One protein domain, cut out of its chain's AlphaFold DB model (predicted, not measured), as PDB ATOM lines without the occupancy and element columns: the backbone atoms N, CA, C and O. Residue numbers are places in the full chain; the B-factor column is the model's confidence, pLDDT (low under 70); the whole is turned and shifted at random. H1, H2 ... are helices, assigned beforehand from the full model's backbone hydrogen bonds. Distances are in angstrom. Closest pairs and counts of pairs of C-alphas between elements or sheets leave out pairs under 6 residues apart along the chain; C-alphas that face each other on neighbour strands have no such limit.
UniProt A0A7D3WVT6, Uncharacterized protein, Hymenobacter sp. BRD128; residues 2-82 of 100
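AT A GLANCE: This is residues 2 to 82 of the 100 residues of an uncharacterized protein of Hymenobacter sp. BRD128 (UniProt A0A7D3WVT6). Little regular structure is present: the longest helix, H2, lies between two long winding stretches, one leading to the small separate helix H1, the other folding back in a short turn near residue 82, with no shared core. The printed part has 81 residues, with two named helices, H1 then H2, and no named strand. The class is all helix, though the named elements hold only 26 residues. The whole is extended, with a radius of gyration of the C-alphas of 21.7 A and spans of 51 by 48 by 34 A.

IN THESE COORDINATES: H2, residues 24 to 40, runs 24.6 A from C-alpha 24 at (263.295, 206.993, 290.712) to C-alpha 40 at (252.625, 228.925, 287.144). H1, residues 2 to 10, measures 12.8 A and begins at (220.817, 196.596, 272.641).

HOW THE PARTS SIT: H2 and H1 are apart, joined by a long link of 13 residues. In both, every O i to N i+4 pair is within hydrogen-bond range. Residues 73 to 74 pair antiparallel with residues 80 to 81.

THE WHOLE: The farthest C-alphas, of Arg 3 and Ala 69, are 55.8 A apart. Residues 2 to 37, 39 to 45 and 47 to 71 stand free. The printed part has no cut; its mean pLDDT is 72.0, with 45 residues under 70, among them 2 to 19 and 51 to 72.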
ATOM      1  N   VAL A   2     219.611 197.464 272.649       60.06
ATOM      2  CA  VAL A   2     220.817 196.596 272.641       60.06
ATOM      3  C   VAL A   2     221.964 197.119 271.753       60.06
ATOM      4  O   VAL A   2     223.124 197.035 272.135       60.06
ATOM      5  N   ARG A   3     221.658 197.746 270.607       59.50
ATOM      6  CA  ARG A   3     222.668 198.310 269.684       59.50
ATOM      7  C   ARG A   3     223.538 199.417 270.299       59.50
ATOM      8  O   ARG A   3     224.733 199.459 270.038       59.50
ATOM      9  N   TYR A   4     222.962 200.274 271.142       64.94
ATOM     10  CA  TYR A   4     223.710 201.339 271.824       64.94
ATOM     11  C   TYR A   4     224.543 200.803 272.993       64.94
ATOM     12  O   TYR A   4     225.574 201.371 273.334       64.94
ATOM     13  N   LEU A   5     224.121 199.674 273.563       60.53
ATOM     14  CA  LEU A   5     224.813 198.997 274.655       60.53
ATOM     15  C   LEU A   5     226.101 198.319 274.156       60.53
ATOM     16  O   LEU A   5     227.139 198.418 274.801       60.53
ATOM     17  N   VAL A   6     226.068 197.732 272.954       63.81
ATOM     18  CA  VAL A   6     227.262 197.169 272.292       63.81
ATOM     19  C   VAL A   6     228.232 198.269 271.843       63.81
ATOM     20  O   VAL A   6     229.440 198.122 272.009       63.81
ATOM     21  N   ALA A   7     227.719 199.398 271.338       62.12
ATOM     22  CA  ALA A   7     228.550 200.546 270.972       62.12
ATOM     23  C   ALA A   7     229.255 201.173 272.192       62.12
ATOM     24  O   ALA A   7     230.430 201.516 272.108       62.12
ATOM     25  N   GLY A   8     228.572 201.260 273.340       61.94
ATOM     26  CA  GLY A   8     229.179 201.717 274.594       61.94
ATOM     27  C   GLY A   8     230.236 200.754 275.145       61.94
ATOM     28  O   GLY A   8     231.251 201.197 275.675       61.94
ATOM     29  N   LEU A   9     230.042 199.442 274.969       63.38
ATOM     30  CA  LEU A   9     230.985 198.422 275.437       63.38
ATOM     31  C   LEU A   9     232.282 198.391 274.608       63.38
ATOM     32  O   LEU A   9     233.353 198.155 275.158       63.38
ATOM     33  N   LEU A  10     232.207 198.680 273.305       60.97
ATOM     34  CA  LEU A  10     233.383 198.753 272.426       60.97
ATOM     35  C   LEU A  10     234.254 199.997 272.675       60.97
ATOM     36  O   LEU A  10     235.449 199.956 272.394       60.97
ATOM     37  N   LEU A  11     233.693 201.075 273.237       61.31
ATOM     38  CA  LEU A  11     234.458 202.260 273.659       61.31
ATOM     39  C   LEU A  11     235.120 202.104 275.035       61.31
ATOM     40  O   LEU A  11     235.954 202.927 275.406       61.31
ATOM     41  N   ALA A  12     234.805 201.047 275.786       61.91
ATOM     42  CA  ALA A  12     235.425 200.753 277.076       61.91
ATOM     43  C   ALA A  12     236.802 200.077 276.918       61.91
ATOM     44  O   ALA A  12     237.156 199.177 277.683       61.91
ATOM     45  N   THR A  13     237.589 200.491 275.918       60.91
ATOM     46  CA  THR A  13     238.982 200.063 275.774       60.91
ATOM     47  C   THR A  13     239.720 200.443 277.045       60.91
ATOM     48  O   THR A  13     239.809 201.625 277.382       60.91
ATOM     49  N   ALA A  14     240.191 199.423 277.757       59.94
ATOM     50  CA  ALA A  14     240.900 199.533 279.015       59.94
ATOM     51  C   ALA A  14     241.897 200.694 278.967       59.94
ATOM     52  O   ALA A  14     242.891 200.633 278.245       59.94
ATOM     53  N   ALA A  15     241.632 201.749 279.739       59.28
ATOM     54  CA  ALA A  15     242.663 202.713 280.066       59.28
ATOM     55  C   ALA A  15     243.765 201.907 280.764       59.28
ATOM     56  O   ALA A  15     243.499 201.358 281.841       59.28
ATOM     57  N   PRO A  16     244.967 201.748 280.176       52.81
ATOM     58  CA  PRO A  16     246.040 201.117 280.911       52.81
ATOM     59  C   PRO A  16     246.263 202.002 282.129       52.81
ATOM     60  O   PRO A  16     246.621 203.171 281.992       52.81
ATOM     61  N   ALA A  17     246.006 201.468 283.321       58.31
ATOM     62  CA  ALA A  17     246.510 202.063 284.542       58.31
ATOM     63  C   ALA A  17     248.026 202.150 284.344       58.31
ATOM     64  O   ALA A  17     248.727 201.137 284.329       58.31
ATOM     65  N   GLN A  18     248.484 203.357 284.019       58.94
ATOM     66  CA  GLN A  18     249.689 203.641 283.246       58.94
ATOM     67  C   GLN A  18     250.925 203.563 284.145       58.94
ATOM     68  O   GLN A  18     251.698 204.509 284.276       58.94
ATOM     69  N   ILE A  19     251.103 202.431 284.823       63.41
ATOM     70  CA  ILE A  19     252.248 202.173 285.689       63.41
ATOM     71  C   ILE A  19     253.400 201.736 284.783       63.41
ATOM     72  O   ILE A  19     253.827 200.584 284.776       63.41
ATOM     73  N   VAL A  20     253.883 202.669 283.962       76.25
ATOM     74  CA  VAL A  20     255.121 202.477 283.212       76.25
ATOM     75  C   VAL A  20     256.253 202.418 284.240       76.25
ATOM     76  O   VAL A  20     256.382 203.348 285.051       76.25
ATOM     77  N   PRO A  21     257.074 201.353 284.246       73.25
ATOM     78  CA  PRO A  21     258.205 201.263 285.154       73.25
ATOM     79  C   PRO A  21     259.164 202.418 284.854       73.25
ATOM     80  O   PRO A  21     259.845 202.465 283.834       73.25
ATOM     81  N   THR A  22     259.176 203.398 285.750       81.44
ATOM     82  CA  THR A  22     259.979 204.615 285.645       81.44
ATOM     83  C   THR A  22     261.044 204.605 286.728       81.44
ATOM     84  O   THR A  22     260.790 204.245 287.881       81.44
ATOM     85  N   SER A  23     262.262 205.012 286.369       88.25
ATOM     86  CA  SER A  23     263.347 205.093 287.342       88.25
ATOM     87  C   SER A  23     263.054 206.173 288.398       88.25
ATOM     88  O   SER A  23     262.444 207.202 288.082       88.25
ATOM     89  N   PRO A  24     263.522 206.007 289.651       86.56
ATOM     90  CA  PRO A  24     263.295 206.993 290.712       86.56
ATOM     91  C   PRO A  24     263.807 208.398 290.368       86.56
ATOM     92  O   PRO A  24     263.229 209.399 290.790       86.56
ATOM     93  N   ALA A  25     264.889 208.493 289.589       89.25
ATOM     94  CA  ALA A  25     265.437 209.769 289.142       89.25
ATOM     95  C   ALA A  25     264.483 210.500 288.184       89.25
ATOM     96  O   ALA A  25     264.248 211.697 288.364       89.25
ATOM     97  N   ARG A  26     263.887 209.782 287.219       90.06
ATOM     98  CA  ARG A  26     262.902 210.355 286.286       90.06
ATOM     99  C   ARG A  26     261.653 210.838 287.015       90.06
ATOM    100  O   ARG A  26     261.260 211.981 286.826       90.06
ATOM    101  N   GLN A  27     261.133 210.045 287.948       87.31
ATOM    102  CA  GLN A  27     259.969 210.430 288.757       87.31
ATOM    103  C   GLN A  27     260.213 211.706 289.573       87.31
ATOM    104  O   GLN A  27     259.345 212.569 289.652       87.31
ATOM    105  N   ARG A  28     261.407 211.870 290.165       88.56
ATOM    106  CA  ARG A  28     261.762 213.111 290.877       88.56
ATOM    107  C   ARG A  28     261.856 214.304 289.930       88.56
ATOM    108  O   ARG A  28     261.451 215.403 290.304       88.56
ATOM    109  N   ALA A  29     262.410 214.111 288.735       92.62
ATOM    110  CA  ALA A  29     262.506 215.168 287.733       92.62
ATOM    111  C   ALA A  29     261.114 215.607 287.251       92.62
ATOM    112  O   ALA A  29     260.839 216.804 287.203       92.62
ATOM    113  N   GLU A  30     260.229 214.653 286.973       89.19
ATOM    114  CA  GLU A  30     258.834 214.900 286.596       89.19
ATOM    115  C   GLU A  30     258.053 215.574 287.725       89.19
ATOM    116  O   GLU A  30     257.410 216.589 287.485       89.19
ATOM    117  N   ALA A  31     258.200 215.118 288.973       88.31
ATOM    118  CA  ALA A  31     257.574 215.765 290.126       88.31
ATOM    119  C   ALA A  31     258.015 217.232 290.279       88.31
ATOM    120  O   ALA A  31     257.190 218.111 290.515       88.31
ATOM    121  N   ARG A  32     259.308 217.534 290.089       92.81
ATOM    122  CA  ARG A  32     259.801 218.924 290.101       92.81
ATOM    123  C   ARG A  32     259.203 219.754 288.967       92.81
ATOM    124  O   ARG A  32     258.936 220.934 289.176       92.81
ATOM    125  N   ARG A  33     259.021 219.169 287.777       92.88
ATOM    126  CA  ARG A  33     258.370 219.846 286.644       92.88
ATOM    127  C   ARG A  33     256.907 220.139 286.960       92.88
ATOM    128  O   ARG A  33     256.522 221.298 286.873       92.88
ATOM    129  N   ALA A  34     256.164 219.145 287.441       89.12
ATOM    130  CA  ALA A  34     254.763 219.291 287.830       89.12
ATOM    131  C   ALA A  34     254.569 220.378 288.899       89.12
ATOM    132  O   ALA A  34     253.666 221.197 288.785       89.12
ATOM    133  N   LEU A  35     255.454 220.453 289.901       88.56
ATOM    134  CA  LEU A  35     255.400 221.514 290.914       88.56
ATOM    135  C   LEU A  35     255.651 222.910 290.328       88.56
ATOM    136  O   LEU A  35     255.006 223.871 290.739       88.56
ATOM    137  N   ARG A  36     256.577 223.038 289.370       93.81
ATOM    138  CA  ARG A  36     256.838 224.320 288.690       93.81
ATOM    139  C   ARG A  36     255.667 224.739 287.813       93.81
ATOM    140  O   ARG A  36     255.368 225.924 287.745       93.81
ATOM    141  N   GLU A  37     255.046 223.783 287.137       92.00
ATOM    142  CA  GLU A  37     253.875 224.020 286.300       92.00
ATOM    143  C   GLU A  37     252.676 224.424 287.158       92.00
ATOM    144  O   GLU A  37     252.129 225.498 286.945       92.00
ATOM    145  N   ALA A  38     252.375 223.674 288.220       85.62
ATOM    146  CA  ALA A  38     251.317 224.008 289.173       85.62
ATOM    147  C   ALA A  38     251.496 225.397 289.811       85.62
ATOM    148  O   ALA A  38     250.512 226.089 290.052       85.62
ATOM    149  N   ALA A  39     252.738 225.826 290.064       84.38
ATOM    150  CA  ALA A  39     253.019 227.168 290.575       84.38
ATOM    151  C   ALA A  39     252.752 228.282 289.545       84.38
ATOM    152  O   ALA A  39     252.473 229.416 289.930       84.38
ATOM    153  N   ARG A  40     252.861 227.978 288.246       89.94
ATOM    154  CA  ARG A  40     252.625 228.925 287.144       89.94
ATOM    155  C   ARG A  40     251.171 228.948 286.693       89.94
ATOM    156  O   ARG A  40     250.715 229.982 286.218       89.94
ATOM    157  N   THR A  41     250.463 227.833 286.827       88.50
ATOM    158  CA  THR A  41     249.051 227.736 286.467       88.50
ATOM    159  C   THR A  41     248.224 228.597 287.407       88.50
ATOM    160  O   THR A  41     248.350 228.505 288.632       88.50
ATOM    161  N   ASP A  42     247.372 229.448 286.839       85.62
ATOM    162  CA  ASP A  42     246.412 230.190 287.636       85.62
ATOM    163  C   ASP A  42     245.202 229.311 287.935       85.62
ATOM    164  O   ASP A  42     244.620 228.699 287.041       85.62
ATOM    165  N   ALA A  43     244.886 229.178 289.216       80.75
ATOM    166  CA  ALA A  43     243.841 228.297 289.702       80.75
ATOM    167  C   ALA A  43     243.006 229.085 290.712       80.75
ATOM    168  O   ALA A  43     243.586 229.739 291.580       80.75
ATOM    169  N   PRO A  44     241.667 229.012 290.637       79.38
ATOM    170  CA  PRO A  44     240.787 229.784 291.514       79.38
ATOM    171  C   PRO A  44     240.950 229.421 292.998       79.38
ATOM    172  O   PRO A  44     240.635 230.227 293.863       79.38
ATOM    173  N   TYR A  45     241.488 228.233 293.294       72.44
ATOM    174  CA  TYR A  45     241.734 227.745 294.650       72.44
ATOM    175  C   TYR A  45     243.157 227.184 294.747       72.44
ATOM    176  O   TYR A  45     243.383 225.985 294.583       72.44
ATOM    177  N   LYS A  46     244.143 228.063 294.956       69.69
ATOM    178  CA  LYS A  46     245.540 227.658 295.218       69.69
ATOM    179  C   LYS A  46     245.758 227.233 296.671       69.69
ATOM    180  O   LYS A  46     246.602 226.373 296.941       69.69
ATOM    181  N   ASP A  47     244.952 227.783 297.574       70.19
ATOM    182  CA  ASP A  47     245.023 227.518 299.002       70.19
ATOM    183  C   ASP A  47     243.956 226.505 299.417       70.19
ATOM    184  O   ASP A  47     242.777 226.614 299.083       70.19
ATOM    185  N   SER A  48     244.386 225.476 300.148       67.69
ATOM    186  CA  SER A  48     243.465 224.530 300.770       67.69
ATOM    187  C   SER A  48     242.788 225.229 301.942       67.69
ATOM    188  O   SER A  48     243.431 225.472 302.958       67.69
ATOM    189  N   HIS A  49     241.488 225.501 301.832       69.75
ATOM    190  CA  HIS A  49     240.671 225.955 302.965       69.75
ATOM    191  C   HIS A  49     240.490 224.878 304.045       69.75
ATOM    192  O   HIS A  49     240.016 225.166 305.138       69.75
ATOM    193  N   LEU A  50     240.852 223.628 303.745       70.38
ATOM    194  CA  LEU A  50     240.944 222.585 304.753       70.38
ATOM    195  C   LEU A  50     242.225 222.833 305.558       70.38
ATOM    196  O   LEU A  50     243.302 222.875 304.956       70.38
ATOM    197  N   GLU A  51     242.116 222.935 306.888       64.56
ATOM    198  CA  GLU A  51     243.232 222.971 307.860       64.56
ATOM    199  C   GLU A  51     244.006 221.635 307.897       64.56
ATOM    200  O   GLU A  51     244.321 221.064 308.941       64.56
ATOM    201  N   VAL A  52     244.288 221.068 306.731       64.94
ATOM    202  CA  VAL A  52     244.975 219.799 306.577       64.94
ATOM    203  C   VAL A  52     246.429 220.115 306.287       64.94
ATOM    204  O   VAL A  52     246.785 220.662 305.241       64.94
ATOM    205  N   SER A  53     247.297 219.754 307.229       65.56
ATOM    206  CA  SER A  53     248.734 219.828 307.008       65.56
ATOM    207  C   SER A  53     249.124 218.910 305.848       65.56
ATOM    208  O   SER A  53     248.644 217.778 305.725       65.56
ATOM    209  N   ARG A  54     250.006 219.391 304.962       66.12
ATOM    210  CA  ARG A  54     250.552 218.584 303.861       66.12
ATOM    211  C   ARG A  54     251.450 217.487 304.438       66.12
ATOM    212  O   ARG A  54     252.670 217.641 304.509       66.12
ATOM    213  N   ARG A  55     250.854 216.376 304.871       67.94
ATOM    214  CA  ARG A  55     251.587 215.196 305.335       67.94
ATOM    215  C   ARG A  55     252.328 214.598 304.144       67.94
ATOM    216  O   ARG A  55     251.712 214.120 303.192       67.94
ATOM    217  N   GLN A  56     253.657 214.640 304.180       63.62
ATOM    218  CA  GLN A  56     254.483 213.989 303.168       63.62
ATOM    219  C   GLN A  56     254.345 212.472 303.315       63.62
ATOM    220  O   GLN A  56     255.020 211.849 304.132       63.62
ATOM    221  N   LEU A  57     253.463 211.871 302.518       65.88
ATOM    222  CA  LEU A  57     253.358 210.422 302.426       65.88
ATOM    223  C   LEU A  57     254.617 209.896 301.731       65.88
ATOM    224  O   LEU A  57     254.839 210.120 300.538       65.88
ATOM    225  N   ARG A  58     255.486 209.227 302.493       67.81
ATOM    226  CA  ARG A  58     256.674 208.585 301.927       67.81
ATOM    227  C   ARG A  58     256.241 207.406 301.062       67.81
ATOM    228  O   ARG A  58     255.405 206.600 301.459       67.81
ATOM    229  N   ARG A  59     256.839 207.273 299.876       64.12
ATOM    230  CA  ARG A  59     256.581 206.128 298.996       64.12
ATOM    231  C   ARG A  59     256.924 204.825 299.730       64.12
ATOM    232  O   ARG A  59     258.044 204.672 300.204       64.12
ATOM    233  N   GLY A  60     255.960 203.908 299.802       66.50
ATOM    234  CA  GLY A  60     256.090 202.634 300.520       66.50
ATOM    235  C   GLY A  60     255.793 202.713 302.022       66.50
ATOM    236  O   GLY A  60     255.681 201.674 302.665       66.50
ATOM    237  N   ALA A  61     255.604 203.910 302.585       63.44
ATOM    238  CA  ALA A  61     255.124 204.065 303.949       63.44
ATOM    239  C   ALA A  61     253.593 204.036 303.943       63.44
ATOM    240  O   ALA A  61     252.930 205.052 303.741       63.44
ATOM    241  N   ALA A  62     253.022 202.855 304.173       61.59
ATOM    242  CA  ALA A  62     251.650 202.769 304.647       61.59
ATOM    243  C   ALA A  62     251.646 203.208 306.117       61.59
ATOM    244  O   ALA A  62     251.732 202.381 307.025       61.59
ATOM    245  N   GLU A  63     251.608 204.515 306.375       59.25
ATOM    246  CA  GLU A  63     251.300 204.970 307.726       59.25
ATOM    247  C   GLU A  63     249.845 204.607 308.010       59.25
ATOM    248  O   GLU A  63     248.914 205.201 307.466       59.25
ATOM    249  N   ARG A  64     249.644 203.593 308.860       62.06
ATOM    250  CA  ARG A  64     248.339 203.373 309.479       62.06
ATOM    251  C   ARG A  64     247.946 204.682 310.172       62.06
ATOM    252  O   ARG A  64     248.769 205.203 310.930       62.06
ATOM    253  N   PRO A  65     246.737 205.219 309.932       64.19
ATOM    254  CA  PRO A  65     246.280 206.388 310.665       64.19
ATOM    255  C   PRO A  65     246.411 206.109 312.166       64.19
ATOM    256  O   PRO A  65     246.107 205.005 312.634       64.19
ATOM    257  N   ALA A  66     246.956 207.081 312.899       66.00
ATOM    258  CA  ALA A  66     247.059 206.989 314.345       66.00
ATOM    259  C   ALA A  66     245.637 206.845 314.898       66.00
ATOM    260  O   ALA A  66     244.761 207.638 314.566       66.00
ATOM    261  N   ARG A  67     245.402 205.787 315.678       62.34
ATOM    262  CA  ARG A  67     244.070 205.461 316.197       62.34
ATOM    263  C   ARG A  67     243.622 206.541 317.169       62.34
ATOM    264  O   ARG A  67     244.366 206.871 318.094       62.34
ATOM    265  N   VAL A  68     242.406 207.036 316.992       65.94
ATOM    266  CA  VAL A  68     241.798 207.986 317.923       65.94
ATOM    267  C   VAL A  68     241.308 207.217 319.154       65.94
ATOM    268  O   VAL A  68     240.772 206.109 319.050       65.94
ATOM    269  N   ALA A  69     241.533 207.765 320.350       64.06
ATOM    270  CA  ALA A  69     241.024 207.170 321.581       64.06
ATOM    271  C   ALA A  69     239.485 207.109 321.526       64.06
ATOM    272  O   ALA A  69     238.833 208.136 321.378       64.06
ATOM    273  N   GLY A  70     238.914 205.903 321.630       64.00
ATOM    274  CA  GLY A  70     237.463 205.677 321.571       64.00
ATOM    275  C   GLY A  70     236.957 204.989 320.299       64.00
ATOM    276  O   GLY A  70     235.787 204.618 320.253       64.00
ATOM    277  N   GLU A  71     237.809 204.748 319.295       67.31
ATOM    278  CA  GLU A  71     237.382 204.012 318.098       67.31
ATOM    279  C   GLU A  71     237.053 202.535 318.411       67.31
ATOM    280  O   GLU A  71     237.869 201.828 319.026       67.31
ATOM    281  N   PRO A  72     235.878 202.031 317.973       68.12
ATOM    282  CA  PRO A  72     235.500 200.639 318.161       68.12
ATOM    283  C   PRO A  72     236.450 199.720 317.388       68.12
ATOM    284  O   PRO A  72     236.695 199.875 316.193       68.12
ATOM    285  N   ARG A  73     237.012 198.734 318.093       71.00
ATOM    286  CA  ARG A  73     237.883 197.722 317.487       71.00
ATOM    287  C   ARG A  73     237.009 196.650 316.863       71.00
ATOM    288  O   ARG A  73     236.167 196.112 317.561       71.00
ATOM    289  N   PHE A  74     237.254 196.278 315.615       73.75
ATOM    290  CA  PHE A  74     236.549 195.166 314.979       73.75
ATOM    291  C   PHE A  74     237.434 193.916 314.915       73.75
ATOM    292  O   PHE A  74     238.651 194.007 314.716       73.75
ATOM    293  N   GLY A  75     236.835 192.749 315.155       72.56
ATOM    294  CA  GLY A  75     237.443 191.448 314.882       72.56
ATOM    295  C   GLY A  75     237.553 191.176 313.377       72.56
ATOM    296  O   GLY A  75     237.087 191.961 312.554       72.56
ATOM    297  N   ARG A  76     238.193 190.062 312.993       73.56
ATOM    298  CA  ARG A  76     238.311 189.653 311.572       73.56
ATOM    299  C   ARG A  76     236.954 189.312 310.942       73.56
ATOM    300  O   ARG A  76     236.794 189.399 309.736       73.56
ATOM    301  N   ASP A  77     236.019 188.937 311.791       79.75
ATOM    302  CA  ASP A  77     234.609 188.640 311.578       79.75
ATOM    303  C   ASP A  77     233.720 189.897 311.529       79.75
ATOM    304  O   ASP A  77     232.511 189.788 311.367       79.75
ATOM    305  N   GLY A  78     234.296 191.097 311.677       71.19
ATOM    306  CA  GLY A  78     233.547 192.355 311.629       71.19
ATOM    307  C   GLY A  78     232.729 192.649 312.888       71.19
ATOM    308  O   GLY A  78     232.002 193.638 312.922       71.19
ATOM    309  N   THR A  79     232.857 191.845 313.947       75.12
ATOM    310  CA  THR A  79     232.180 192.102 315.222       75.12
ATOM    311  C   THR A  79     232.939 193.149 316.045       75.12
ATOM    312  O   THR A  79     234.176 193.126 316.101       75.12
ATOM    313  N   PRO A  80     232.244 194.103 316.691       70.75
ATOM    314  CA  PRO A  80     232.890 195.059 317.575       70.75
ATOM    315  C   PRO A  80     233.422 194.335 318.820       70.75
ATOM    316  O   PRO A  80     232.672 193.796 319.631       70.75
ATOM    317  N   ARG A  81     234.741 194.355 319.003       66.31
ATOM    318  CA  ARG A  81     235.430 193.937 320.224       66.31
ATOM    319  C   ARG A  81     235.174 194.966 321.318       66.31
ATOM    320  O   ARG A  81     235.940 195.915 321.494       66.31
ATOM    321  N   VAL A  82     234.107 194.746 322.073       67.88
ATOM    322  CA  VAL A  82     233.847 195.454 323.325       67.88
ATOM    323  C   VAL A  82     234.755 194.852 324.397       67.88
ATOM    324  O   VAL A  82     234.585 193.705 324.797       67.88
TER     325      VAL A  82